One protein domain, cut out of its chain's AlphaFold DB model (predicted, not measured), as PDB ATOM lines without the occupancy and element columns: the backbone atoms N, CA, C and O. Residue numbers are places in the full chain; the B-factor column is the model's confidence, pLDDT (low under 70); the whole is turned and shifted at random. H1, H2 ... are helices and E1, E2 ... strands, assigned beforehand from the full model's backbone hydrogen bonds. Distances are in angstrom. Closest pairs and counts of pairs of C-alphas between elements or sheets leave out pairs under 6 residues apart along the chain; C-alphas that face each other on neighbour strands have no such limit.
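AT A GLANCE: This is residues 45 to 225 of the 226 residues of an uncharacterized protein of Vibrio sp. JCM 19052 (UniProt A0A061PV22). A strongly twisted sheet of six strands, E1 to E6, fills one end of the domain together with H1, and a long hairpin of two helices, H2 and H3, runs from it to the other end, where H4 crosses the far part of the hairpin. The last part of H3 packs over E4 and E5, little H5 packs on H3, and residues 209 to 215 stick out at the H4 end. The printed part has 181 residues, with five named helices and six named strands in the order H1 E1 E2 E3 H2 H3 E4 E5 E6 H4 H5, a mixed class. The antiparallel sheet has the order E1 E2 E3 E4 E5 E6; the whole is compact, with a radius of gyration of the C-alphas of 18.3 A, but elongated, spanning 60 by 36 by 26 A.

IN THESE COORDINATES: The strands are E1, residues 64 to 66, E2, 69 to 71, E3, 96 to 99, E4, 166 to 170, and E5, 175 to 180, and E6, 185 to 190, both 16.4 A long. H3, residues 133 to 157, measures 36.2 A and H2, 103 to 125, 33.2 A. H1, residues 45 to 56, begins with C-alpha 45 at (-40.055, 28.316, 49.551). H4 holds residues 196 to 208 and H5 residues 221 to 224, ending with C-alpha 224 at (-33.023, 0.867, 53.675).

HOW THE PARTS SIT: E1 E2 E3 and E4 E5 E6 are meanders, each strand the antiparallel neighbour of the one before. Within hydrogen-bond range are N 64 and O 71 of E1 and E2, 3.1 A, N 70 and O 97 of E2 and E3, 2.8 A, N 98 and O 167 of E3 and E4, 2.8 A, N 168 and O 177 of E4 and E5, 2.9 A, and N 178 and O 187 of E5 and E6, 2.8 A. There are three layers, helices on both faces of the sheet: H3 on one face at a height of 10.2 A, H1 on the other at 6.8 A. H3 runs along the strands, at 22 degrees to E4 on the local plane; H2 only grazes the sheet with residues 105 to 106. H2 and H3 form a helical hairpin and touch at a shallow tilt of 22 degrees, opposite ways, with the C-alphas of Ile 106 and Ile 153 closest, 6.2 A. H3, the hub, touches H4 at a steep tilt of 59 degrees, the C-alphas of Lys 140 and Val 196 closest at 5.9 A, and touches H5, those of Cys 147 and Leu 223 closest at 6.8 A. Every O i to N i+4 pair is within hydrogen-bond range in H1, H2, H3 and H4; H5 is too short for one.

THE WHOLE: The C-alphas of Asn 58 and Thr 211, the two farthest apart, are 61.1 A apart, and the printed part has no cut. The links E2 to E3, 24 residues, and H4 to H5, 12 residues, are long. The mean pLDDT of the printed part is 84.6, with residues 171 to 173, 209 to 222 and 224 to 225 under 70.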
ATOM      1  N   LEU A  45     -40.486  28.881  50.832       83.31
ATOM      2  CA  LEU A  45     -40.055  28.316  49.551       83.31
ATOM      3  C   LEU A  45     -41.249  27.782  48.748       83.31
ATOM      4  O   LEU A  45     -41.340  28.029  47.548       83.31
ATOM      5  N   ARG A  46     -42.204  27.130  49.420       89.25
ATOM      6  CA  ARG A  46     -43.435  26.616  48.796       89.25
ATOM      7  C   ARG A  46     -44.308  27.741  48.279       89.25
ATOM      8  O   ARG A  46     -44.758  27.660  47.144       89.25
ATOM      9  N   ILE A  47     -44.509  28.793  49.073       87.62
ATOM     10  CA  ILE A  47     -45.270  29.976  48.657       87.62
ATOM     11  C   ILE A  47     -44.584  30.657  47.475       87.62
ATOM     12  O   ILE A  47     -45.259  31.013  46.517       87.62
ATOM     13  N   VAL A  48     -43.258  30.809  47.500       88.44
ATOM     14  CA  VAL A  48     -42.514  31.429  46.394       88.44
ATOM     15  C   VAL A  48     -42.672  30.618  45.108       88.44
ATOM     16  O   VAL A  48     -43.034  31.189  44.080       88.44
ATOM     17  N   THR A  49     -42.449  29.301  45.149       86.50
ATOM     18  CA  THR A  49     -42.610  28.434  43.969       86.50
ATOM     19  C   THR A  49     -44.072  28.379  43.507       86.50
ATOM     20  O   THR A  49     -44.334  28.436  42.309       86.50
ATOM     21  N   MET A  50     -45.036  28.341  44.432       91.31
ATOM     22  CA  MET A  50     -46.468  28.399  44.119       91.31
ATOM     23  C   MET A  50     -46.848  29.722  43.445       91.31
ATOM     24  O   MET A  50     -47.556  29.712  42.444       91.31
ATOM     25  N   ASN A  51     -46.359  30.860  43.942       88.06
ATOM     26  CA  ASN A  51     -46.627  32.168  43.348       88.06
ATOM     27  C   ASN A  51     -46.034  32.266  41.939       88.06
ATOM     28  O   ASN A  51     -46.727  32.695  41.024       88.06
ATOM     29  N   GLN A  52     -44.806  31.776  41.735       84.25
ATOM     30  CA  GLN A  52     -44.204  31.679  40.399       84.25
ATOM     31  C   GLN A  52     -45.040  30.808  39.456       84.25
ATOM     32  O   GLN A  52     -45.171  31.117  38.272       84.25
ATOM     33  N   PHE A  53     -45.615  29.717  39.967       87.25
ATOM     34  CA  PHE A  53     -46.487  28.854  39.181       87.25
ATOM     35  C   PHE A  53     -47.783  29.581  38.813       87.25
ATOM     36  O   PHE A  53     -48.155  29.598  37.643       87.25
ATOM     37  N   ASN A  54     -48.427  30.224  39.789       85.06
ATOM     38  CA  ASN A  54     -49.648  31.003  39.595       85.06
ATOM     39  C   ASN A  54     -49.443  32.122  38.566       85.06
ATOM     40  O   ASN A  54     -50.266  32.285  37.670       85.06
ATOM     41  N   GLU A  55     -48.320  32.839  38.631       84.62
ATOM     42  CA  GLU A  55     -47.938  33.832  37.624       84.62
ATOM     43  C   GLU A  55     -47.759  33.200  36.236       84.62
ATOM     44  O   GLU A  55     -48.272  33.731  35.252       84.62
ATOM     45  N   ALA A  56     -47.091  32.045  36.144       80.81
ATOM     46  CA  ALA A  56     -46.874  31.346  34.876       80.81
ATOM     47  C   ALA A  56     -48.177  30.870  34.208       80.81
ATOM     48  O   ALA A  56     -48.222  30.766  32.981       80.81
ATOM     49  N   ILE A  57     -49.225  30.603  34.995       82.00
ATOM     50  CA  ILE A  57     -50.565  30.236  34.508       82.00
ATOM     51  C   ILE A  57     -51.552  31.413  34.507       82.00
ATOM     52  O   ILE A  57     -52.756  31.192  34.434       82.00
ATOM     53  N   ASN A  58     -51.086  32.658  34.646       83.81
ATOM     54  CA  ASN A  58     -51.932  33.860  34.709       83.81
ATOM     55  C   ASN A  58     -53.042  33.812  35.782       83.81
ATOM     56  O   ASN A  58     -54.097  34.421  35.613       83.81
ATOM     57  N   ASN A  59     -52.813  33.109  36.894       81.62
ATOM     58  CA  ASN A  59     -53.775  32.901  37.981       81.62
ATOM     59  C   ASN A  59     -55.110  32.274  37.526       81.62
ATOM     60  O   ASN A  59     -56.145  32.495  38.154       81.62
ATOM     61  N   GLU A  60     -55.105  31.487  36.445       80.50
ATOM     62  CA  GLU A  60     -56.316  30.865  35.889       80.50
ATOM     63  C   GLU A  60     -56.970  29.852  36.841       80.50
ATOM     64  O   GLU A  60     -58.189  29.664  36.816       80.50
ATOM     65  N   SER A  61     -56.181  29.201  37.698       79.69
ATOM     66  CA  SER A  61     -56.674  28.236  38.680       79.69
ATOM     67  C   SER A  61     -56.089  28.493  40.068       79.69
ATOM     68  O   SER A  61     -54.874  28.678  40.175       79.69
ATOM     69  N   PRO A  62     -56.909  28.441  41.137       81.50
ATOM     70  CA  PRO A  62     -56.409  28.548  42.498       81.50
ATOM     71  C   PRO A  62     -55.539  27.338  42.849       81.50
ATOM     72  O   PRO A  62     -55.855  26.201  42.488       81.50
ATOM     73  N   THR A  63     -54.469  27.600  43.591       86.81
ATOM     74  CA  THR A  63     -53.557  26.598  44.148       86.81
ATOM     75  C   THR A  63     -53.587  26.652  45.672       86.81
ATOM     76  O   THR A  63     -53.922  27.680  46.262       86.81
ATOM     77  N   PHE A  64     -53.273  25.529  46.319       89.06
ATOM     78  CA  PHE A  64     -53.397  25.383  47.774       89.06
ATOM     79  C   PHE A  64     -52.129  24.768  48.362       89.06
ATOM     80  O   PHE A  64     -51.747  23.667  47.976       89.06
ATOM     81  N   VAL A  65     -51.472  25.460  49.295       90.12
ATOM     82  CA  VAL A  65     -50.277  24.946  49.989       90.12
ATOM     83  C   VAL A  65     -50.673  23.872  51.004       90.12
ATOM     84  O   VAL A  65     -51.700  23.994  51.665       90.12
ATOM     85  N   HIS A  66     -49.840  22.843  51.142       89.88
ATOM     86  CA  HIS A  66     -49.948  21.800  52.162       89.88
ATOM     87  C   HIS A  66     -48.557  21.444  52.738       89.88
ATOM     88  O   HIS A  66     -47.536  22.075  52.437       89.88
ATOM     89  N   GLU A  67     -48.492  20.427  53.594       88.19
ATOM     90  CA  GLU A  67     -47.356  20.119  54.479       88.19
ATOM     91  C   GLU A  67     -46.081  19.692  53.741       88.19
ATOM     92  O   GLU A  67     -44.985  19.823  54.286       88.19
ATOM     93  N   THR A  68     -46.201  19.220  52.501       92.44
ATOM     94  CA  THR A  68     -45.083  18.721  51.684       92.44
ATOM     95  C   THR A  68     -44.981  19.395  50.314       92.44
ATOM     96  O   THR A  68     -44.136  19.011  49.505       92.44
ATOM     97  N   GLY A  69     -45.834  20.382  50.019       93.50
ATOM     98  CA  GLY A  69     -45.942  20.948  48.675       93.50
ATOM     99  C   GLY A  69     -47.139  21.877  48.484       93.50
ATOM    100  O   GLY A  69     -47.584  22.538  49.422       93.50
ATOM    101  N   PHE A  70     -47.656  21.938  47.260       92.69
ATOM    102  CA  PHE A  70     -48.898  22.629  46.920       92.69
ATOM    103  C   PHE A  70     -49.707  21.855  45.872       92.69
ATOM    104  O   PHE A  70     -49.164  21.161  45.015       92.69
ATOM    105  N   CYS A  71     -51.027  21.980  45.928       93.19
ATOM    106  CA  CYS A  71     -51.969  21.327  45.035       93.19
ATOM    107  C   CYS A  71     -52.370  22.261  43.890       93.19
ATOM    108  O   CYS A  71     -52.706  23.426  44.121       93.19
ATOM    109  N   THR A  72     -52.377  21.736  42.663       89.56
ATOM    110  CA  THR A  72     -52.838  22.450  41.460       89.56
ATOM    111  C   THR A  72     -54.272  22.113  41.064       89.56
ATOM    112  O   THR A  72     -54.764  22.610  40.055       89.56
ATOM    113  N   GLN A  73     -54.952  21.247  41.816       86.62
ATOM    114  CA  GLN A  73     -56.374  20.997  41.616       86.62
ATOM    115  C   GLN A  73     -57.180  22.191  42.127       86.62
ATOM    116  O   GLN A  73     -56.977  22.661  43.246       86.62
ATOM    117  N   ASN A  74     -58.159  22.630  41.338       87.31
ATOM    118  CA  ASN A  74     -59.119  23.623  41.791       87.31
ATOM    119  C   ASN A  74     -60.111  22.982  42.778       87.31
ATOM    120  O   ASN A  74     -61.166  22.478  42.381       87.31
ATOM    121  N   LEU A  75     -59.763  23.017  44.066       85.06
ATOM    122  CA  LEU A  75     -60.563  22.443  45.151       85.06
ATOM    123  C   LEU A  75     -61.908  23.151  45.361       85.06
ATOM    124  O   LEU A  75     -62.823  22.551  45.917       85.06
ATOM    125  N   ALA A  76     -62.056  24.392  44.881       83.56
ATOM    126  CA  ALA A  76     -63.325  25.116  44.936       83.56
ATOM    127  C   ALA A  76     -64.353  24.570  43.929       83.56
ATOM    128  O   ALA A  76     -65.553  24.626  44.186       83.56
ATOM    129  N   LEU A  77     -63.892  24.033  42.791       85.38
ATOM    130  CA  LEU A  77     -64.760  23.424  41.776       85.38
ATOM    131  C   LEU A  77     -64.897  21.911  41.946       85.38
ATOM    132  O   LEU A  77     -65.959  21.351  41.681       85.38
ATOM    133  N   SER A  78     -63.823  21.239  42.358       82.88
ATOM    134  CA  SER A  78     -63.786  19.790  42.510       82.88
ATOM    135  C   SER A  78     -63.066  19.433  43.807       82.88
ATOM    136  O   SER A  78     -61.836  19.529  43.855       82.88
ATOM    137  N   PRO A  79     -63.805  19.025  44.856       86.38
ATOM    138  CA  PRO A  79     -63.205  18.562  46.100       86.38
ATOM    139  C   PRO A  79     -62.213  17.423  45.857       86.38
ATOM    140  O   PRO A  79     -62.395  16.600  44.955       86.38
ATOM    141  N   CYS A  80     -61.160  17.366  46.668       86.31
ATOM    142  CA  CYS A  80     -60.177  16.299  46.565       86.31
ATOM    143  C   CYS A  80     -60.804  14.965  46.985       86.31
ATOM    144  O   CYS A  80     -61.347  14.842  48.080       86.31
ATOM    145  N   THR A  81     -60.701  13.961  46.119       85.50
ATOM    146  CA  THR A  81     -61.067  12.568  46.415       85.50
ATOM    147  C   THR A  81     -59.843  11.655  46.453       85.50
ATOM    148  O   THR A  81     -59.979  10.436  46.554       85.50
ATOM    149  N   TYR A  82     -58.642  12.233  46.348       84.06
ATOM    150  CA  TYR A  82     -57.404  11.479  46.443       84.06
ATOM    151  C   TYR A  82     -57.239  10.963  47.870       84.06
ATOM    152  O   TYR A  82     -57.232  11.736  48.823       84.06
ATOM    153  N   MET A  83     -57.094   9.650  47.996       81.44
ATOM    154  CA  MET A  83     -56.809   8.983  49.254       81.44
ATOM    155  C   MET A  83     -55.562   8.132  49.071       81.44
ATOM    156  O   MET A  83     -55.438   7.404  48.081       81.44
ATOM    157  N   SER A  84     -54.659   8.203  50.037       83.06
ATOM    158  CA  SER A  84     -53.502   7.326  50.127       83.06
ATOM    159  C   SER A  84     -53.418   6.737  51.531       83.06
ATOM    160  O   SER A  84     -54.030   7.234  52.473       83.06
ATOM    161  N   GLU A  85     -52.684   5.637  51.655       78.06
ATOM    162  CA  GLU A  85     -52.371   5.007  52.946       78.06
ATOM    163  C   GLU A  85     -51.191   5.691  53.665       78.06
ATOM    164  O   GLU A  85     -50.684   5.173  54.653       78.06
ATOM    165  N   PHE A  86     -50.728   6.823  53.128       86.38
ATOM    166  CA  PHE A  86     -49.510   7.514  53.531       86.38
ATOM    167  C   PHE A  86     -49.880   8.653  54.481       86.38
ATOM    168  O   PHE A  86     -50.904   9.312  54.284       86.38
ATOM    169  N   GLU A  87     -49.040   8.910  55.485       83.56
ATOM    170  CA  GLU A  87     -49.263  10.014  56.428       83.56
ATOM    171  C   GLU A  87     -49.212  11.355  55.685       83.56
ATOM    172  O   GLU A  87     -50.041  12.245  55.881       83.56
ATOM    173  N   THR A  88     -48.283  11.473  54.735       82.19
ATOM    174  CA  THR A  88     -48.200  12.597  53.806       82.19
ATOM    175  C   THR A  88     -49.155  12.375  52.639       82.19
ATOM    176  O   THR A  88     -48.744  12.142  51.503       82.19
ATOM    177  N   GLN A  89     -50.458  12.467  52.920       81.56
ATOM    178  CA  GLN A  89     -51.538  12.058  52.015       81.56
ATOM    179  C   GLN A  89     -51.344  12.483  50.555       81.56
ATOM    180  O   GLN A  89     -51.652  11.703  49.665       81.56
ATOM    181  N   CYS A  90     -50.800  13.674  50.292       90.12
ATOM    182  CA  CYS A  90     -50.608  14.222  48.948       90.12
ATOM    183  C   CYS A  90     -49.351  13.742  48.189       90.12
ATOM    184  O   CYS A  90     -49.259  14.024  46.998       90.12
ATOM    185  N   ALA A  91     -48.402  13.026  48.808       88.44
ATOM    186  CA  ALA A  91     -47.064  12.768  48.248       88.44
ATOM    187  C   ALA A  91     -47.042  12.049  46.888       88.44
ATOM    188  O   ALA A  91     -46.138  12.250  46.082       88.44
ATOM    189  N   LEU A  92     -48.037  11.204  46.613       89.00
ATOM    190  CA  LEU A  92     -48.149  10.471  45.345       89.00
ATOM    191  C   LEU A  92     -49.339  10.949  44.495       89.00
ATOM    192  O   LEU A  92     -49.726  10.288  43.524       89.00
ATOM    193  N   CYS A  93     -49.946  12.081  44.860       89.56
ATOM    194  CA  CYS A  93     -51.063  12.661  44.130       89.56
ATOM    195  C   CYS A  93     -50.562  13.331  42.839       89.56
ATOM    196  O   CYS A  93     -49.692  14.197  42.908       89.56
ATOM    197  N   PRO A  94     -51.147  13.038  41.662       85.94
ATOM    198  CA  PRO A  94     -50.748  13.684  40.406       85.94
ATOM    199  C   PRO A  94     -50.964  15.204  40.380       85.94
ATOM    200  O   PRO A  94     -50.307  15.911  39.618       85.94
ATOM    201  N   SER A  95     -51.902  15.700  41.192       88.56
ATOM    202  CA  SER A  95     -52.194  17.130  41.331       88.56
ATOM    203  C   SER A  95     -51.333  17.810  42.399       88.56
ATOM    204  O   SER A  95     -51.368  19.036  42.501       88.56
ATOM    205  N   SER A  96     -50.576  17.051  43.200       92.12
ATOM    206  CA  SER A  96     -49.635  17.620  44.164       92.12
ATOM    207  C   SER A  96     -48.309  17.942  43.482       92.12
ATOM    208  O   SER A  96     -47.827  17.221  42.603       92.12
ATOM    209  N   CYS A  97     -47.743  19.078  43.863       92.25
ATOM    210  CA  CYS A  97     -46.452  19.565  43.427       92.25
ATOM    211  C   CYS A  97     -45.560  19.743  44.650       92.25
ATOM    212  O   CYS A  97     -45.933  20.415  45.609       92.25
ATOM    213  N   HIS A  98     -44.364  19.182  44.586       95.06
ATOM    214  CA  HIS A  98     -43.351  19.270  45.627       95.06
ATOM    215  C   HIS A  98     -42.259  20.251  45.215       95.06
ATOM    216  O   HIS A  98     -42.143  20.607  44.041       95.06
ATOM    217  N   VAL A  99     -41.470  20.709  46.181       94.44
ATOM    218  CA  VAL A  99     -40.444  21.726  45.943       94.44
ATOM    219  C   VAL A  99     -39.079  21.185  46.339       94.44
ATOM    220  O   VAL A  99     -38.901  20.711  47.460       94.44
ATOM    221  N   THR A 100     -38.122  21.238  45.412       94.19
ATOM    222  CA  THR A 100     -36.756  20.758  45.653       94.19
ATOM    223  C   THR A 100     -36.076  21.556  46.757       94.19
ATOM    224  O   THR A 100     -36.225  22.782  46.850       94.19
ATOM    225  N   HIS A 101     -35.288  20.854  47.572       94.44
ATOM    226  CA  HIS A 101     -34.533  21.408  48.698       94.44
ATOM    227  C   HIS A 101     -35.400  22.087  49.768       94.44
ATOM    228  O   HIS A 101     -34.924  22.934  50.531       94.44
ATOM    229  N   ASP A 102     -36.678  21.715  49.847       93.69
ATOM    230  CA  ASP A 102     -37.543  22.038  50.976       93.69
ATOM    231  C   ASP A 102     -37.274  21.064  52.124       93.69
ATOM    232  O   ASP A 102     -37.904  20.012  52.236       93.69
ATOM    233  N   GLY A 103     -36.312  21.419  52.979       92.38
ATOM    234  CA  GLY A 103     -35.855  20.537  54.055       92.38
ATOM    235  C   GLY A 103     -36.989  20.022  54.943       92.38
ATOM    236  O   GLY A 103     -37.016  18.845  55.269       92.38
ATOM    237  N   LYS A 104     -37.992  20.851  55.263       90.69
ATOM    238  CA  LYS A 104     -39.052  20.432  56.199       90.69
ATOM    239  C   LYS A 104     -40.068  19.507  55.524       90.69
ATOM    240  O   LYS A 104     -40.594  18.612  56.178       90.69
ATOM    241  N   ALA A 105     -40.340  19.701  54.229       92.88
ATOM    242  CA  ALA A 105     -41.138  18.752  53.452       92.88
ATOM    243  C   ALA A 105     -40.406  17.412  53.331       92.88
ATOM    244  O   ALA A 105     -41.009  16.368  53.561       92.88
ATOM    245  N   ILE A 106     -39.108  17.453  53.017       95.44
ATOM    246  CA  ILE A 106     -38.252  16.268  52.904       95.44
ATOM    247  C   ILE A 106     -38.226  15.500  54.231       95.44
ATOM    248  O   ILE A 106     -38.478  14.298  54.225       95.44
ATOM    249  N   ASP A 107     -38.045  16.182  55.365       94.75
ATOM    250  CA  ASP A 107     -38.059  15.563  56.698       94.75
ATOM    251  C   ASP A 107     -39.387  14.845  56.996       94.75
ATOM    252  O   ASP A 107     -39.404  13.760  57.584       94.75
ATOM    253  N   LEU A 108     -40.523  15.441  56.614       94.38
ATOM    254  CA  LEU A 108     -41.841  14.820  56.781       94.38
ATOM    255  C   LEU A 108     -42.005  13.589  55.884       94.38
ATOM    256  O   LEU A 108     -42.457  12.550  56.359       94.38
ATOM    257  N   LEU A 109     -41.589  13.684  54.621       95.62
ATOM    258  CA  LEU A 109     -41.625  12.568  53.675       95.62
ATOM    259  C   LEU A 109     -40.713  11.418  54.133       95.62
ATOM    260  O   LEU A 109     -41.098  10.258  54.033       95.62
ATOM    261  N   GLN A 110     -39.536  11.716  54.690       95.88
ATOM    262  CA  GLN A 110     -38.625  10.716  55.260       95.88
ATOM    263  C   GLN A 110     -39.226  10.011  56.481       95.88
ATOM    264  O   GLN A 110     -39.104   8.792  56.614       95.88
ATOM    265  N   LYS A 111     -39.903  10.753  57.368       95.25
ATOM    266  CA  LYS A 111     -40.634  10.160  58.501       95.25
ATOM    267  C   LYS A 111     -41.742   9.229  58.019       95.25
ATOM    268  O   LYS A 111     -41.859   8.124  58.542       95.25
ATOM    269  N   ASP A 112     -42.508   9.654  57.019       94.94
ATOM    270  CA  ASP A 112     -43.557   8.832  56.416       94.94
ATOM    271  C   ASP A 112     -42.961   7.573  55.775       94.94
ATOM    272  O   ASP A 112     -43.393   6.463  56.073       94.94
ATOM    273  N   LEU A 113     -41.872   7.701  55.013       95.38
ATOM    274  CA  LEU A 113     -41.188   6.557  54.412       95.38
ATOM    275  C   LEU A 113     -40.745   5.524  55.455       95.38
ATOM    276  O   LEU A 113     -40.884   4.321  55.223       95.38
ATOM    277  N   LYS A 114     -40.248   5.973  56.613       94.12
ATOM    278  CA  LYS A 114     -39.890   5.079  57.720       94.12
ATOM    279  C   LYS A 114     -41.107   4.304  58.235       94.12
ATOM    280  O   LYS A 114     -41.006   3.099  58.459       94.12
ATOM    281  N   ILE A 115     -42.246   4.978  58.399       93.69
ATOM    282  CA  ILE A 115     -43.507   4.350  58.820       93.69
ATOM    283  C   ILE A 115     -43.970   3.338  57.767       93.69
ATOM    284  O   ILE A 115     -44.278   2.201  58.114       93.69
ATOM    285  N   GLN A 116     -43.956   3.700  56.482       93.31
ATOM    286  CA  GLN A 116     -44.388   2.797  55.410       93.31
ATOM    287  C   GLN A 116     -43.466   1.582  55.254       93.31
ATOM    288  O   GLN A 116     -43.932   0.467  55.029       93.31
ATOM    289  N   THR A 117     -42.160   1.761  55.458       92.75
ATOM    290  CA  THR A 117     -41.205   0.643  55.475       92.75
ATOM    291  C   THR A 117     -41.518  -0.320  56.622       92.75
ATOM    292  O   THR A 117     -41.626  -1.524  56.399       92.75
ATOM    293  N   HIS A 118     -41.790   0.199  57.822       91.38
ATOM    294  CA  HIS A 118     -42.203  -0.624  58.960       91.38
ATOM    295  C   HIS A 118     -43.556  -1.335  58.739       91.38
ATOM    296  O   HIS A 118     -43.742  -2.496  59.119       91.38
ATOM    297  N   ASN A 119     -44.510  -0.671  58.081       90.69
ATOM    298  CA  ASN A 119     -45.796  -1.273  57.724       90.69
ATOM    299  C   ASN A 119     -45.623  -2.439  56.735       90.69
ATOM    300  O   ASN A 119     -46.309  -3.458  56.864       90.69
ATOM    301  N   LEU A 120     -44.695  -2.328  55.775       91.12
ATOM    302  CA  LEU A 120     -44.349  -3.418  54.856       91.12
ATOM    303  C   LEU A 120     -43.786  -4.635  55.593       91.12
ATOM    304  O   LEU A 120     -44.225  -5.754  55.316       91.12
ATOM    305  N   GLU A 121     -42.870  -4.420  56.539       89.19
ATOM    306  CA  GLU A 121     -42.311  -5.480  57.393       89.19
ATOM    307  C   GLU A 121     -43.426  -6.190  58.172       89.19
ATOM    308  O   GLU A 121     -43.562  -7.414  58.120       89.19
ATOM    309  N   SER A 122     -44.319  -5.415  58.790       88.38
ATOM    310  CA  SER A 122     -45.449  -5.943  59.563       88.38
ATOM    311  C   SER A 122     -46.400  -6.803  58.715       88.38
ATOM    312  O   SER A 122     -46.879  -7.852  59.159       88.38
ATOM    313  N   VAL A 123     -46.675  -6.395  57.469       87.75
ATOM    314  CA  VAL A 123     -47.491  -7.188  56.529       87.75
ATOM    315  C   VAL A 123     -46.806  -8.509  56.183       87.75
ATOM    316  O   VAL A 123     -47.479  -9.539  56.101       87.75
ATOM    317  N   GLN A 124     -45.486  -8.493  56.002       84.12
ATOM    318  CA  GLN A 124     -44.702  -9.688  55.706       84.12
ATOM    319  C   GLN A 124     -44.680 -10.664  56.892       84.12
ATOM    320  O   GLN A 124     -44.768 -11.878  56.693       84.12
ATOM    321  N   GLU A 125     -44.636 -10.175  58.131       86.38
ATOM    322  CA  GLU A 125     -44.639 -11.007  59.341       86.38
ATOM    323  C   GLU A 125     -45.985 -11.707  59.601       86.38
ATOM    324  O   GLU A 125     -46.018 -12.819  60.143       86.38
ATOM    325  N   ALA A 126     -47.100 -11.164  59.109       87.81
ATOM    326  CA  ALA A 126     -48.450 -11.684  59.348       87.81
ATOM    327  C   ALA A 126     -48.648 -13.151  58.913       87.81
ATOM    328  O   ALA A 126     -48.400 -13.506  57.763       87.81
ATOM    329  N   ILE A 127     -49.131 -14.022  59.805       85.38
ATOM    330  CA  ILE A 127     -49.169 -15.497  59.645       85.38
ATOM    331  C   ILE A 127     -49.739 -15.961  58.291       85.38
ATOM    332  O   ILE A 127     -49.227 -16.895  57.680       85.38
ATOM    333  N   ASN A 128     -50.775 -15.289  57.799       89.38
ATOM    334  CA  ASN A 128     -51.485 -15.605  56.561       89.38
ATOM    335  C   ASN A 128     -50.891 -14.952  55.298       89.38
ATOM    336  O   ASN A 128     -51.477 -15.086  54.228       89.38
ATOM    337  N   PHE A 129     -49.744 -14.274  55.380       89.62
ATOM    338  CA  PHE A 129     -49.104 -13.622  54.230       89.62
ATOM    339  C   PHE A 129     -48.824 -14.598  53.073       89.62
ATOM    340  O   PHE A 129     -49.122 -14.300  51.917       89.62
ATOM    341  N   VAL A 130     -48.330 -15.805  53.380       89.00
ATOM    342  CA  VAL A 130     -48.009 -16.826  52.362       89.00
ATOM    343  C   VAL A 130     -49.261 -17.372  51.677       89.00
ATOM    344  O   VAL A 130     -49.226 -17.714  50.500       89.00
ATOM    345  N   THR A 131     -50.378 -17.449  52.397       89.81
ATOM    346  CA  THR A 131     -51.603 -18.099  51.913       89.81
ATOM    347  C   THR A 131     -52.641 -17.117  51.372       89.81
ATOM    348  O   THR A 131     -53.542 -17.525  50.643       89.81
ATOM    349  N   SER A 132     -52.547 -15.829  51.711       93.56
ATOM    350  CA  SER A 132     -53.533 -14.815  51.336       93.56
ATOM    351  C   SER A 132     -53.109 -14.018  50.103       93.56
ATOM    352  O   SER A 132     -52.335 -13.064  50.192       93.56
ATOM    353  N   GLU A 133     -53.722 -14.315  48.956       92.69
ATOM    354  CA  GLU A 133     -53.530 -13.547  47.715       92.69
ATOM    355  C   GLU A 133     -53.870 -12.057  47.875       92.69
ATOM    356  O   GLU A 133     -53.216 -11.188  47.299       92.69
ATOM    357  N   SER A 134     -54.884 -11.737  48.688       91.81
ATOM    358  CA  SER A 134     -55.277 -10.348  48.952       91.81
ATOM    359  C   SER A 134     -54.181  -9.580  49.692       91.81
ATOM    360  O   SER A 134     -53.910  -8.427  49.352       91.81
ATOM    361  N   MET A 135     -53.512 -10.213  50.661       90.38
ATOM    362  CA  MET A 135     -52.381  -9.594  51.357       90.38
ATOM    363  C   MET A 135     -51.174  -9.433  50.445       90.38
ATOM    364  O   MET A 135     -50.559  -8.373  50.451       90.38
ATOM    365  N   GLN A 136     -50.881 -10.432  49.613       92.62
ATOM    366  CA  GLN A 136     -49.802 -10.344  48.628       92.62
ATOM    367  C   GLN A 136     -50.066  -9.223  47.617       92.62
ATOM    368  O   GLN A 136     -49.174  -8.435  47.311       92.62
ATOM    369  N   LYS A 137     -51.309  -9.069  47.141       92.50
ATOM    370  CA  LYS A 137     -51.696  -7.956  46.262       92.50
ATOM    371  C   LYS A 137     -51.537  -6.602  46.953       92.50
ATOM    372  O   LYS A 137     -50.977  -5.689  46.350       92.50
ATOM    373  N   ARG A 138     -51.985  -6.480  48.208       90.56
ATOM    374  CA  ARG A 138     -51.799  -5.260  49.008       90.56
ATOM    375  C   ARG A 138     -50.316  -4.942  49.191       90.56
ATOM    376  O   ARG A 138     -49.922  -3.808  48.959       90.56
ATOM    377  N   TYR A 139     -49.507  -5.944  49.523       92.31
ATOM    378  CA  TYR A 139     -48.058  -5.819  49.651       92.31
ATOM    379  C   TYR A 139     -47.424  -5.283  48.365       92.31
ATOM    380  O   TYR A 139     -46.681  -4.312  48.414       92.31
ATOM    381  N   LYS A 140     -47.783  -5.833  47.197       92.50
ATOM    382  CA  LYS A 140     -47.269  -5.359  45.903       92.50
ATOM    383  C   LYS A 140     -47.575  -3.886  45.644       92.50
ATOM    384  O   LYS A 140     -46.688  -3.132  45.242       92.50
ATOM    385  N   THR A 141     -48.822  -3.473  45.868       90.56
ATOM    386  CA  THR A 141     -49.226  -2.068  45.716       90.56
ATOM    387  C   THR A 141     -48.477  -1.174  46.701       90.56
ATOM    388  O   THR A 141     -47.906  -0.164  46.289       90.56
ATOM    389  N   HIS A 142     -48.421  -1.574  47.969       92.00
ATOM    390  CA  HIS A 142     -47.792  -0.795  49.025       92.00
ATOM    391  C   HIS A 142     -46.274  -0.656  48.822       92.00
ATOM    392  O   HIS A 142     -45.730   0.446  48.896       92.00
ATOM    393  N   TYR A 143     -45.596  -1.745  48.451       92.81
ATOM    394  CA  TYR A 143     -44.163  -1.768  48.156       92.81
ATOM    395  C   TYR A 143     -43.818  -0.822  47.006       92.81
ATOM    396  O   TYR A 143     -42.911   0.005  47.115       92.81
ATOM    397  N   ARG A 144     -44.595  -0.879  45.917       91.06
ATOM    398  CA  ARG A 144     -44.439   0.024  44.770       91.06
ATOM    399  C   ARG A 144     -44.606   1.493  45.166       91.06
ATOM    400  O   ARG A 144     -43.788   2.315  44.761       91.06
ATOM    401  N   ASN A 145     -45.643   1.820  45.937       91.12
ATOM    402  CA  ASN A 145     -45.892   3.188  46.401       91.12
ATOM    403  C   ASN A 145     -44.755   3.688  47.306       91.12
ATOM    404  O   ASN A 145     -44.284   4.809  47.141       91.12
ATOM    405  N   THR A 146     -44.257   2.828  48.193       93.19
ATOM    406  CA  THR A 146     -43.153   3.144  49.111       93.19
ATOM    407  C   THR A 146     -41.855   3.398  48.342       93.19
ATOM    408  O   THR A 146     -41.149   4.367  48.615       93.19
ATOM    409  N   CYS A 147     -41.589   2.617  47.288       92.31
ATOM    410  CA  CYS A 147     -40.476   2.877  46.376       92.31
ATOM    411  C   CYS A 147     -40.620   4.221  45.644       92.31
ATOM    412  O   CYS A 147     -39.627   4.919  45.453       92.31
ATOM    413  N   MET A 148     -41.835   4.599  45.232       91.19
ATOM    414  CA  MET A 148     -42.065   5.901  44.594       91.19
ATOM    415  C   MET A 148     -41.844   7.070  45.556       91.19
ATOM    416  O   MET A 148     -41.260   8.070  45.148       91.19
ATOM    417  N   LEU A 149     -42.267   6.942  46.817       93.75
ATOM    418  CA  LEU A 149     -42.000   7.952  47.844       93.75
ATOM    419  C   LEU A 149     -40.500   8.112  48.095       93.75
ATOM    420  O   LEU A 149     -40.013   9.236  48.172       93.75
ATOM    421  N   LYS A 150     -39.756   7.004  48.167       93.88
ATOM    422  CA  LYS A 150     -38.298   7.049  48.296       93.88
ATOM    423  C   LYS A 150     -37.641   7.812  47.149       93.88
ATOM    424  O   LYS A 150     -36.888   8.747  47.395       93.88
ATOM    425  N   HIS A 151     -37.990   7.472  45.911       93.00
ATOM    426  CA  HIS A 151     -37.499   8.196  44.735       93.00
ATOM    427  C   HIS A 151     -37.880   9.681  44.758       93.00
ATOM    428  O   HIS A 151     -37.096  10.524  44.337       93.00
ATOM    429  N   LEU A 152     -39.079  10.021  45.248       94.06
ATOM    430  CA  LEU A 152     -39.489  11.419  45.375       94.06
ATOM    431  C   LEU A 152     -38.544  12.161  46.321       94.06
ATOM    432  O   LEU A 152     -38.075  13.242  45.985       94.06
ATOM    433  N   ILE A 153     -38.232  11.568  47.473       95.56
ATOM    434  CA  ILE A 153     -37.295  12.134  48.448       95.56
ATOM    435  C   ILE A 153     -35.900  12.302  47.837       95.56
ATOM    436  O   ILE A 153     -35.294  13.358  48.018       95.56
ATOM    437  N   GLU A 154     -35.413  11.306  47.091       94.62
ATOM    438  CA  GLU A 154     -34.118  11.364  46.397       94.62
ATOM    439  C   GLU A 154     -34.067  12.538  45.410       94.62
ATOM    440  O   GLU A 154     -33.151  13.353  45.480       94.62
ATOM    441  N   VAL A 155     -35.090  12.697  44.563       94.44
ATOM    442  CA  VAL A 155     -35.180  13.815  43.605       94.44
ATOM    443  C   VAL A 155     -35.294  15.163  44.318       94.44
ATOM    444  O   VAL A 155     -34.674  16.139  43.907       94.44
ATOM    445  N   LEU A 156     -36.069  15.252  45.401       95.19
ATOM    446  CA  LEU A 156     -36.200  16.501  46.157       95.19
ATOM    447  C   LEU A 156     -34.904  16.901  46.872       95.19
ATOM    448  O   LEU A 156     -34.723  18.090  47.141       95.19
ATOM    449  N   SER A 157     -34.031  15.934  47.157       95.69
ATOM    450  CA  SER A 157     -32.768  16.123  47.878       95.69
ATOM    451  C   SER A 157     -31.540  16.180  46.959       95.69
ATOM    452  O   SER A 157     -30.432  16.407  47.446       95.69
ATOM    453  N   ASP A 158     -31.700  15.975  45.647       94.94
ATOM    454  CA  ASP A 158     -30.586  15.913  44.697       94.94
ATOM    455  C   ASP A 158     -29.893  17.277  44.562       94.94
ATOM    456  O   ASP A 158     -30.475  18.265  44.103       94.94
ATOM    457  N   SER A 159     -28.609  17.323  44.924       92.88
ATOM    458  CA  SER A 159     -27.771  18.521  44.836       92.88
ATOM    459  C   SER A 159     -27.562  19.035  43.409       92.88
ATOM    460  O   SER A 159     -27.161  20.185  43.242       92.88
ATOM    461  N   ASN A 160     -27.798  18.204  42.390       93.19
ATOM    462  CA  ASN A 160     -27.688  18.600  40.985       93.19
ATOM    463  C   ASN A 160     -28.916  19.372  40.486       93.19
ATOM    464  O   ASN A 160     -28.841  20.007  39.435       93.19
ATOM    465  N   ILE A 161     -30.037  19.316  41.210       91.56
ATOM    466  CA  ILE A 161     -31.260  20.030  40.846       91.56
ATOM    467  C   ILE A 161     -31.301  21.357  41.601       91.56
ATOM    468  O   ILE A 161     -31.104  21.401  42.814       91.56
ATOM    469  N   ASP A 162     -31.599  22.445  40.892       90.06
ATOM    470  CA  ASP A 162     -31.701  23.774  41.493       90.06
ATOM    471  C   ASP A 162     -32.742  23.826  42.627       90.06
ATOM    472  O   ASP A 162     -33.805  23.200  42.581       90.06
ATOM    473  N   LYS A 163     -32.468  24.651  43.644       91.81
ATOM    474  CA  LYS A 163     -33.402  24.930  44.745       91.81
ATOM    475  C   LYS A 163     -34.650  25.671  44.268       91.81
ATOM    476  O   LYS A 163     -34.562  26.713  43.612       91.81
ATOM    477  N   GLY A 164     -35.813  25.195  44.714       87.06
ATOM    478  CA  GLY A 164     -37.107  25.813  44.419       87.06
ATOM    479  C   GLY A 164     -37.739  25.354  43.102       87.06
ATOM    480  O   GLY A 164     -38.720  25.960  42.666       87.06
ATOM    481  N   CYS A 165     -37.202  24.310  42.467       88.25
ATOM    482  CA  CYS A 165     -37.832  23.654  41.327       88.25
ATOM    483  C   CYS A 165     -39.094  22.906  41.762       88.25
ATOM    484  O   CYS A 165     -39.156  22.320  42.841       88.25
ATOM    485  N   MET A 166     -40.101  22.915  40.892       91.06
ATOM    486  CA  MET A 166     -41.356  22.204  41.101       91.06
ATOM    487  C   MET A 166     -41.221  20.763  40.602       91.06
ATOM    488  O   MET A 166     -40.911  20.551  39.432       91.06
ATOM    489  N   VAL A 167     -41.509  19.780  41.453       93.50
ATOM    490  CA  VAL A 167     -41.499  18.349  41.116       93.50
ATOM    491  C   VAL A 167     -42.920  17.804  41.160       93.50
ATOM    492  O   VAL A 167     -43.630  17.985  42.147       93.50
ATOM    493  N   ARG A 168     -43.348  17.121  40.097       89.44
ATOM    494  CA  ARG A 168     -44.665  16.473  40.012       89.44
ATOM    495  C   ARG A 168     -44.523  15.022  39.593       89.44
ATOM    496  O   ARG A 168     -43.831  14.721  38.621       89.44
ATOM    497  N   LEU A 169     -45.227  14.134  40.283       85.88
ATOM    498  CA  LEU A 169     -45.236  12.713  39.964       85.88
ATOM    499  C   LEU A 169     -46.220  12.400  38.828       85.88
ATOM    500  O   LEU A 169     -47.374  12.830  38.845       85.88
ATOM    501  N   LEU A 170     -45.778  11.601  37.862       81.25
ATOM    502  CA  LEU A 170     -46.606  11.054  36.791       81.25
ATOM    503  C   LEU A 170     -46.834   9.565  37.068       81.25
ATOM    504  O   LEU A 170     -46.092   8.687  36.620       81.25
ATOM    505  N   SER A 171     -47.875   9.278  37.850       68.38
ATOM    506  CA  SER A 171     -48.189   7.929  38.343       68.38
ATOM    507  C   SER A 171     -48.472   6.904  37.235       68.38
ATOM    508  O   SER A 171     -48.280   5.706  37.449       68.38
ATOM    509  N   SER A 172     -48.883   7.352  36.045       68.94
ATOM    510  CA  SER A 172     -49.131   6.499  34.876       68.94
ATOM    511  C   SER A 172     -47.861   6.085  34.120       68.94
ATOM    512  O   SER A 172     -47.879   5.054  33.448       68.94
ATOM    513  N   SER A 173     -46.767   6.847  34.220       69.19
ATOM    514  CA  SER A 173     -45.553   6.666  33.406       69.19
ATOM    515  C   SER A 173     -44.292   6.325  34.206       69.19
ATOM    516  O   SER A 173     -43.227   6.186  33.608       69.19
ATOM    517  N   ASN A 174     -44.393   6.139  35.531       78.62
ATOM    518  CA  ASN A 174     -43.239   5.973  36.432       78.62
ATOM    519  C   ASN A 174     -42.181   7.057  36.192       78.62
ATOM    520  O   ASN A 174     -40.992   6.766  36.064       78.62
ATOM    521  N   SER A 175     -42.616   8.303  36.060       84.19
ATOM    522  CA  SER A 175     -41.715   9.427  35.853       84.19
ATOM    523  C   SER A 175     -42.074  10.588  36.763       84.19
ATOM    524  O   SER A 175     -43.189  10.689  37.279       84.19
ATOM    525  N   MET A 176     -41.097  11.450  36.996       86.62
ATOM    526  CA  MET A 176     -41.264  12.723  37.676       86.62
ATOM    527  C   MET A 176     -40.956  13.834  36.695       86.62
ATOM    528  O   MET A 176     -40.000  13.761  35.928       86.62
ATOM    529  N   ARG A 177     -41.771  14.877  36.722       86.56
ATOM    530  CA  ARG A 177     -41.525  16.095  35.967       86.56
ATOM    531  C   ARG A 177     -40.928  17.132  36.896       86.56
ATOM    532  O   ARG A 177     -41.568  17.500  37.878       86.56
ATOM    533  N   ILE A 178     -39.751  17.626  36.547       89.38
ATOM    534  CA  ILE A 178     -39.062  18.700  37.255       89.38
ATOM    535  C   ILE A 178     -39.198  19.952  36.393       89.38
ATOM    536  O   ILE A 178     -38.841  19.958  35.220       89.38
ATOM    537  N   SER A 179     -39.792  21.003  36.942       85.19
ATOM    538  CA  SER A 179     -40.039  22.262  36.241       85.19
ATOM    539  C   SER A 179     -39.325  23.393  36.962       85.19
ATOM    540  O   SER A 179     -39.606  23.677  38.130       85.19
ATOM    541  N   ASN A 180     -38.420  24.066  36.259       81.12
ATOM    542  CA  ASN A 180     -37.801  25.290  36.742       81.12
ATOM    543  C   ASN A 180     -38.603  26.482  36.208       81.12
ATOM    544  O   ASN A 180     -38.553  26.822  35.027       81.12
ATOM    545  N   LEU A 181     -39.375  27.113  37.092       77.88
ATOM    546  CA  LEU A 181     -40.281  28.206  36.730       77.88
ATOM    547  C   LEU A 181     -39.534  29.501  36.370       77.88
ATOM    548  O   LEU A 181     -40.074  30.333  35.645       77.88
ATOM    549  N   LYS A 182     -38.277  29.652  36.812       75.12
ATOM    550  CA  LYS A 182     -37.434  30.815  36.492       75.12
ATOM    551  C   LYS A 182     -36.868  30.719  35.078       75.12
ATOM    552  O   LYS A 182     -36.956  31.674  34.314       75.12
ATOM    553  N   THR A 183     -36.300  29.566  34.726       76.62
ATOM    554  CA  THR A 183     -35.713  29.315  33.397       76.62
ATOM    555  C   THR A 183     -36.745  28.846  32.371       76.62
ATOM    556  O   THR A 183     -36.445  28.815  31.180       76.62
ATOM    557  N   LYS A 184     -37.960  28.504  32.820       76.19
ATOM    558  CA  LYS A 184     -39.051  27.933  32.016       76.19
ATOM    559  C   LYS A 184     -38.668  26.610  31.346       76.19
ATOM    560  O   LYS A 184     -39.143  26.304  30.253       76.19
ATOM    561  N   THR A 185     -37.815  25.824  32.000       75.19
ATOM    562  CA  THR A 185     -37.414  24.494  31.528       75.19
ATOM    563  C   THR A 185     -38.202  23.402  32.239       75.19
ATOM    564  O   THR A 185     -38.607  23.544  33.396       75.19
ATOM    565  N   VAL A 186     -38.441  22.307  31.519       79.75
ATOM    566  CA  VAL A 186     -39.135  21.124  32.023       79.75
ATOM    567  C   VAL A 186     -38.315  19.904  31.646       79.75
ATOM    568  O   VAL A 186     -38.055  19.670  30.468       79.75
ATOM    569  N   GLU A 187     -37.948  19.123  32.649       84.06
ATOM    570  CA  GLU A 187     -37.213  17.877  32.502       84.06
ATOM    571  C   GLU A 187     -38.063  16.719  33.015       84.06
ATOM    572  O   GLU A 187     -38.840  16.857  33.967       84.06
ATOM    573  N   GLU A 188     -37.946  15.572  32.356       84.12
ATOM    574  CA  GLU A 188     -38.616  14.349  32.772       84.12
ATOM    575  C   GLU A 188     -37.581  13.353  33.279       84.12
ATOM    576  O   GLU A 188     -36.698  12.908  32.549       84.12
ATOM    577  N   TYR A 189     -37.719  12.996  34.548       83.56
ATOM    578  CA  TYR A 189     -36.891  12.021  35.223       83.56
ATOM    579  C   TYR A 189     -37.620  10.679  35.254       83.56
ATOM    580  O   TYR A 189     -38.679  10.540  35.871       83.56
ATOM    581  N   LYS A 190     -37.079   9.677  34.561       87.50
ATOM    582  CA  LYS A 190     -37.676   8.340  34.514       87.50
ATOM    583  C   LYS A 190     -37.215   7.517  35.712       87.50
ATOM    584  O   LYS A 190     -36.021   7.315  35.908       87.50
ATOM    585  N   LEU A 191     -38.170   7.000  36.478       83.06
ATOM    586  CA  LEU A 191     -37.893   6.226  37.681       83.06
ATOM    587  C   LEU A 191     -37.540   4.787  37.318       83.06
ATOM    588  O   LEU A 191     -38.281   4.105  36.603       83.06
ATOM    589  N   THR A 192     -36.438   4.303  37.884       84.44
ATOM    590  CA  THR A 192     -36.098   2.880  37.851       84.44
ATOM    591  C   THR A 192     -36.662   2.234  39.111       84.44
ATOM    592  O   THR A 192     -36.038   2.248  40.170       84.44
ATOM    593  N   LEU A 193     -37.895   1.731  39.015       82.25
ATOM    594  CA  LEU A 193     -38.556   1.049  40.128       82.25
ATOM    595  C   LEU A 193     -38.133  -0.429  40.187       82.25
ATOM    596  O   LEU A 193     -38.095  -1.078  39.136       82.25
ATOM    597  N   PRO A 194     -37.871  -0.984  41.385       83.69
ATOM    598  CA  PRO A 194     -37.608  -2.412  41.550       83.69
ATOM    599  C   PRO A 194     -38.760  -3.284  41.032       83.69
ATOM    600  O   PRO A 194     -39.928  -2.881  41.043       83.69
ATOM    601  N   ASN A 195     -38.444  -4.509  40.602       87.50
ATOM    602  CA  ASN A 195     -39.458  -5.455  40.151       87.50
ATOM    603  C   ASN A 195     -40.282  -5.961  41.344       87.50
ATOM    604  O   ASN A 195     -39.789  -6.677  42.208       87.50
ATOM    605  N   VAL A 196     -41.561  -5.596  41.354       88.38
ATOM    606  CA  VAL A 196     -42.491  -5.887  42.450       88.38
ATOM    607  C   VAL A 196     -42.782  -7.387  42.599       88.38
ATOM    608  O   VAL A 196     -42.997  -7.852  43.714       88.38
ATOM    609  N   GLU A 197     -42.775  -8.158  41.509       89.75
ATOM    610  CA  GLU A 197     -43.026  -9.608  41.568       89.75
ATOM    611  C   GLU A 197     -41.807 -10.360  42.102       89.75
ATOM    612  O   GLU A 197     -41.954 -11.223  42.963       89.75
ATOM    613  N   GLN A 198     -40.601  -9.980  41.661       88.69
ATOM    614  CA  GLN A 198     -39.363 -10.483  42.270       88.69
ATOM    615  C   GLN A 198     -39.317 -10.129  43.751       88.69
ATOM    616  O   GLN A 198     -38.892 -10.946  44.565       88.69
ATOM    617  N   ALA A 199     -39.804  -8.931  44.095       86.81
ATOM    618  CA  ALA A 199     -39.830  -8.522  45.475       86.81
ATOM    619  C   ALA A 199     -40.755  -9.436  46.303       86.81
ATOM    620  O   ALA A 199     -40.340 -10.070  47.269       86.81
ATOM    621  N   LEU A 200     -42.004  -9.599  45.868       89.56
ATOM    622  CA  LEU A 200     -42.950 -10.500  46.525       89.56
ATOM    623  C   LEU A 200     -42.404 -11.932  46.657       89.56
ATOM    624  O   LEU A 200     -42.568 -12.546  47.709       89.56
ATOM    625  N   GLN A 201     -41.761 -12.461  45.614       88.94
ATOM    626  CA  GLN A 201     -41.200 -13.809  45.645       88.94
ATOM    627  C   GLN A 201     -40.139 -13.954  46.742       88.94
ATOM    628  O   GLN A 201     -40.239 -14.878  47.549       88.94
ATOM    629  N   ALA A 202     -39.194 -13.018  46.831       86.31
ATOM    630  CA  ALA A 202     -38.189 -13.025  47.889       86.31
ATOM    631  C   ALA A 202     -38.833 -12.935  49.288       86.31
ATOM    632  O   ALA A 202     -38.482 -13.715  50.171       86.31
ATOM    633  N   ALA A 203     -39.856 -12.089  49.475       85.75
ATOM    634  CA  ALA A 203     -40.589 -11.993  50.744       85.75
ATOM    635  C   ALA A 203     -41.257 -13.321  51.161       85.75
ATOM    636  O   ALA A 203     -41.290 -13.671  52.346       85.75
ATOM    637  N   LEU A 204     -41.811 -14.064  50.196       87.38
ATOM    638  CA  LEU A 204     -42.431 -15.372  50.428       87.38
ATOM    639  C   LEU A 204     -41.385 -16.448  50.747       87.38
ATOM    640  O   LEU A 204     -41.614 -17.280  51.628       87.38
ATOM    641  N   GLU A 205     -40.238 -16.425  50.067       85.62
ATOM    642  CA  GLU A 205     -39.122 -17.349  50.295       85.62
ATOM    643  C   GLU A 205     -38.515 -17.164  51.694       85.62
ATOM    644  O   GLU A 205     -38.400 -18.149  52.425       85.62
ATOM    645  N   THR A 206     -38.261 -15.923  52.129       80.62
ATOM    646  CA  THR A 206     -37.793 -15.606  53.496       80.62
ATOM    647  C   THR A 206     -38.751 -16.116  54.573       80.62
ATOM    648  O   THR A 206     -38.336 -16.538  55.650       80.62
ATOM    649  N   LYS A 207     -40.060 -16.105  54.303       78.88
ATOM    650  CA  LYS A 207     -41.057 -16.591  55.262       78.88
ATOM    651  C   LYS A 207     -41.132 -18.117  55.333       78.88
ATOM    652  O   LYS A 207     -41.380 -18.669  56.406       78.88
ATOM    653  N   ASN A 208     -40.939 -18.787  54.200       76.38
ATOM    654  CA  ASN A 208     -40.990 -20.243  54.102       76.38
ATOM    655  C   ASN A 208     -39.679 -20.915  54.546       76.38
ATOM    656  O   ASN A 208     -39.719 -22.038  55.049       76.38
ATOM    657  N   GLY A 209     -38.533 -20.242  54.399       63.09
ATOM    658  CA  GLY A 209     -37.223 -20.712  54.847       63.09
ATOM    659  C   GLY A 209     -36.650 -19.829  55.953       63.09
ATOM    660  O   GLY A 209     -36.195 -18.725  55.686       63.09
ATOM    661  N   LYS A 210     -36.590 -20.326  57.196       54.16
ATOM    662  CA  LYS A 210     -35.724 -19.752  58.246       54.16
ATOM    663  C   LYS A 210     -34.243 -20.034  57.932       54.16
ATOM    664  O   LYS A 210     -33.590 -20.751  58.691       54.16
ATOM    665  N   THR A 211     -33.717 -19.533  56.820       43.56
ATOM    666  CA  THR A 211     -32.316 -19.754  56.446       43.56
ATOM    667  C   THR A 211     -31.548 -18.453  56.614       43.56
ATOM    668  O   THR A 211     -31.798 -17.481  55.911       43.56
ATOM    669  N   GLN A 212     -30.651 -18.447  57.600       43.97
ATOM    670  CA  GLN A 212     -29.614 -17.438  57.781       43.97
ATOM    671  C   GLN A 212     -28.651 -17.518  56.591       43.97
ATOM    672  O   GLN A 212     -27.740 -18.338  56.607       43.97
ATOM    673  N   ASP A 213     -28.858 -16.691  55.575       41.16
ATOM    674  CA  ASP A 213     -27.800 -16.306  54.645       41.16
ATOM    675  C   ASP A 213     -27.766 -14.773  54.610       41.16
ATOM    676  O   ASP A 213     -28.720 -14.119  54.184       41.16
ATOM    677  N   GLU A 214     -26.648 -14.196  55.062       43.50
ATOM    678  CA  GLU A 214     -26.414 -12.746  55.224       43.50
ATOM    679  C   GLU A 214     -26.545 -11.951  53.901       43.50
ATOM    680  O   GLU A 214     -26.563 -10.722  53.895       43.50
ATOM    681  N   ALA A 215     -26.672 -12.638  52.759       42.84
ATOM    682  CA  ALA A 215     -26.904 -12.046  51.440       42.84
ATOM    683  C   ALA A 215     -28.397 -11.862  51.082       42.84
ATOM    684  O   ALA A 215     -28.710 -11.129  50.144       42.84
ATOM    685  N   THR A 216     -29.319 -12.490  51.822       42.16
ATOM    686  CA  THR A 216     -30.784 -12.352  51.658       42.16
ATOM    687  C   THR A 216     -31.426 -11.356  52.628       42.16
ATOM    688  O   THR A 216     -32.601 -11.024  52.474       42.16
ATOM    689  N   ASP A 217     -30.658 -10.814  53.576       42.75
ATOM    690  CA  ASP A 217     -31.170  -9.948  54.647       42.75
ATOM    691  C   ASP A 217     -31.550  -8.528  54.200       42.75
ATOM    692  O   ASP A 217     -32.181  -7.790  54.952       42.75
ATOM    693  N   ASN A 218     -31.235  -8.130  52.963       51.09
ATOM    694  CA  ASN A 218     -31.512  -6.778  52.471       51.09
ATOM    695  C   ASN A 218     -32.599  -6.759  51.393       51.09
ATOM    696  O   ASN A 218     -32.473  -6.138  50.337       51.09
ATOM    697  N   PHE A 219     -33.696  -7.457  51.665       52.59
ATOM    698  CA  PHE A 219     -34.852  -7.531  50.780       52.59
ATOM    699  C   PHE A 219     -35.572  -6.174  50.619       52.59
ATOM    700  O   PHE A 219     -35.897  -5.754  49.508       52.59
ATOM    701  N   LEU A 220     -35.710  -5.425  51.715       61.34
ATOM    702  CA  LEU A 220     -36.045  -4.000  51.680       61.34
ATOM    703  C   LEU A 220     -34.794  -3.134  51.476       61.34
ATOM    704  O   LEU A 220     -34.833  -1.942  51.745       61.34
ATOM    705  N   GLY A 221     -33.680  -3.691  50.994       62.12
ATOM    706  CA  GLY A 221     -32.407  -2.982  50.859       62.12
ATOM    707  C   GLY A 221     -32.507  -1.764  49.949       62.12
ATOM    708  O   GLY A 221     -31.854  -0.758  50.206       62.12
ATOM    709  N   PHE A 222     -33.412  -1.801  48.962       63.94
ATOM    710  CA  PHE A 222     -33.753  -0.610  48.188       63.94
ATOM    711  C   PHE A 222     -34.369   0.497  49.057       63.94
ATOM    712  O   PHE A 222     -34.102   1.659  48.794       63.94
ATOM    713  N   LEU A 223     -35.176   0.169  50.069       71.62
ATOM    714  CA  LEU A 223     -35.796   1.124  50.996       71.62
ATOM    715  C   LEU A 223     -34.882   1.518  52.166       71.62
ATOM    716  O   LEU A 223     -35.007   2.628  52.674       71.62
ATOM    717  N   GLY A 224     -33.955   0.643  52.566       57.66
ATOM    718  CA  GLY A 224     -33.023   0.867  53.675       57.66
ATOM    719  C   GLY A 224     -31.839   1.784  53.355       57.66
ATOM    720  O   GLY A 224     -31.184   2.264  54.276       57.66
ATOM    721  N   SER A 225     -31.548   2.044  52.074       55.34
ATOM    722  CA  SER A 225     -30.479   2.958  51.655       55.34
ATOM    723  C   SER A 225     -31.036   4.358  51.362       55.34
ATOM    724  O   SER A 225     -31.469   4.623  50.234       55.34
TER     725      SER A 225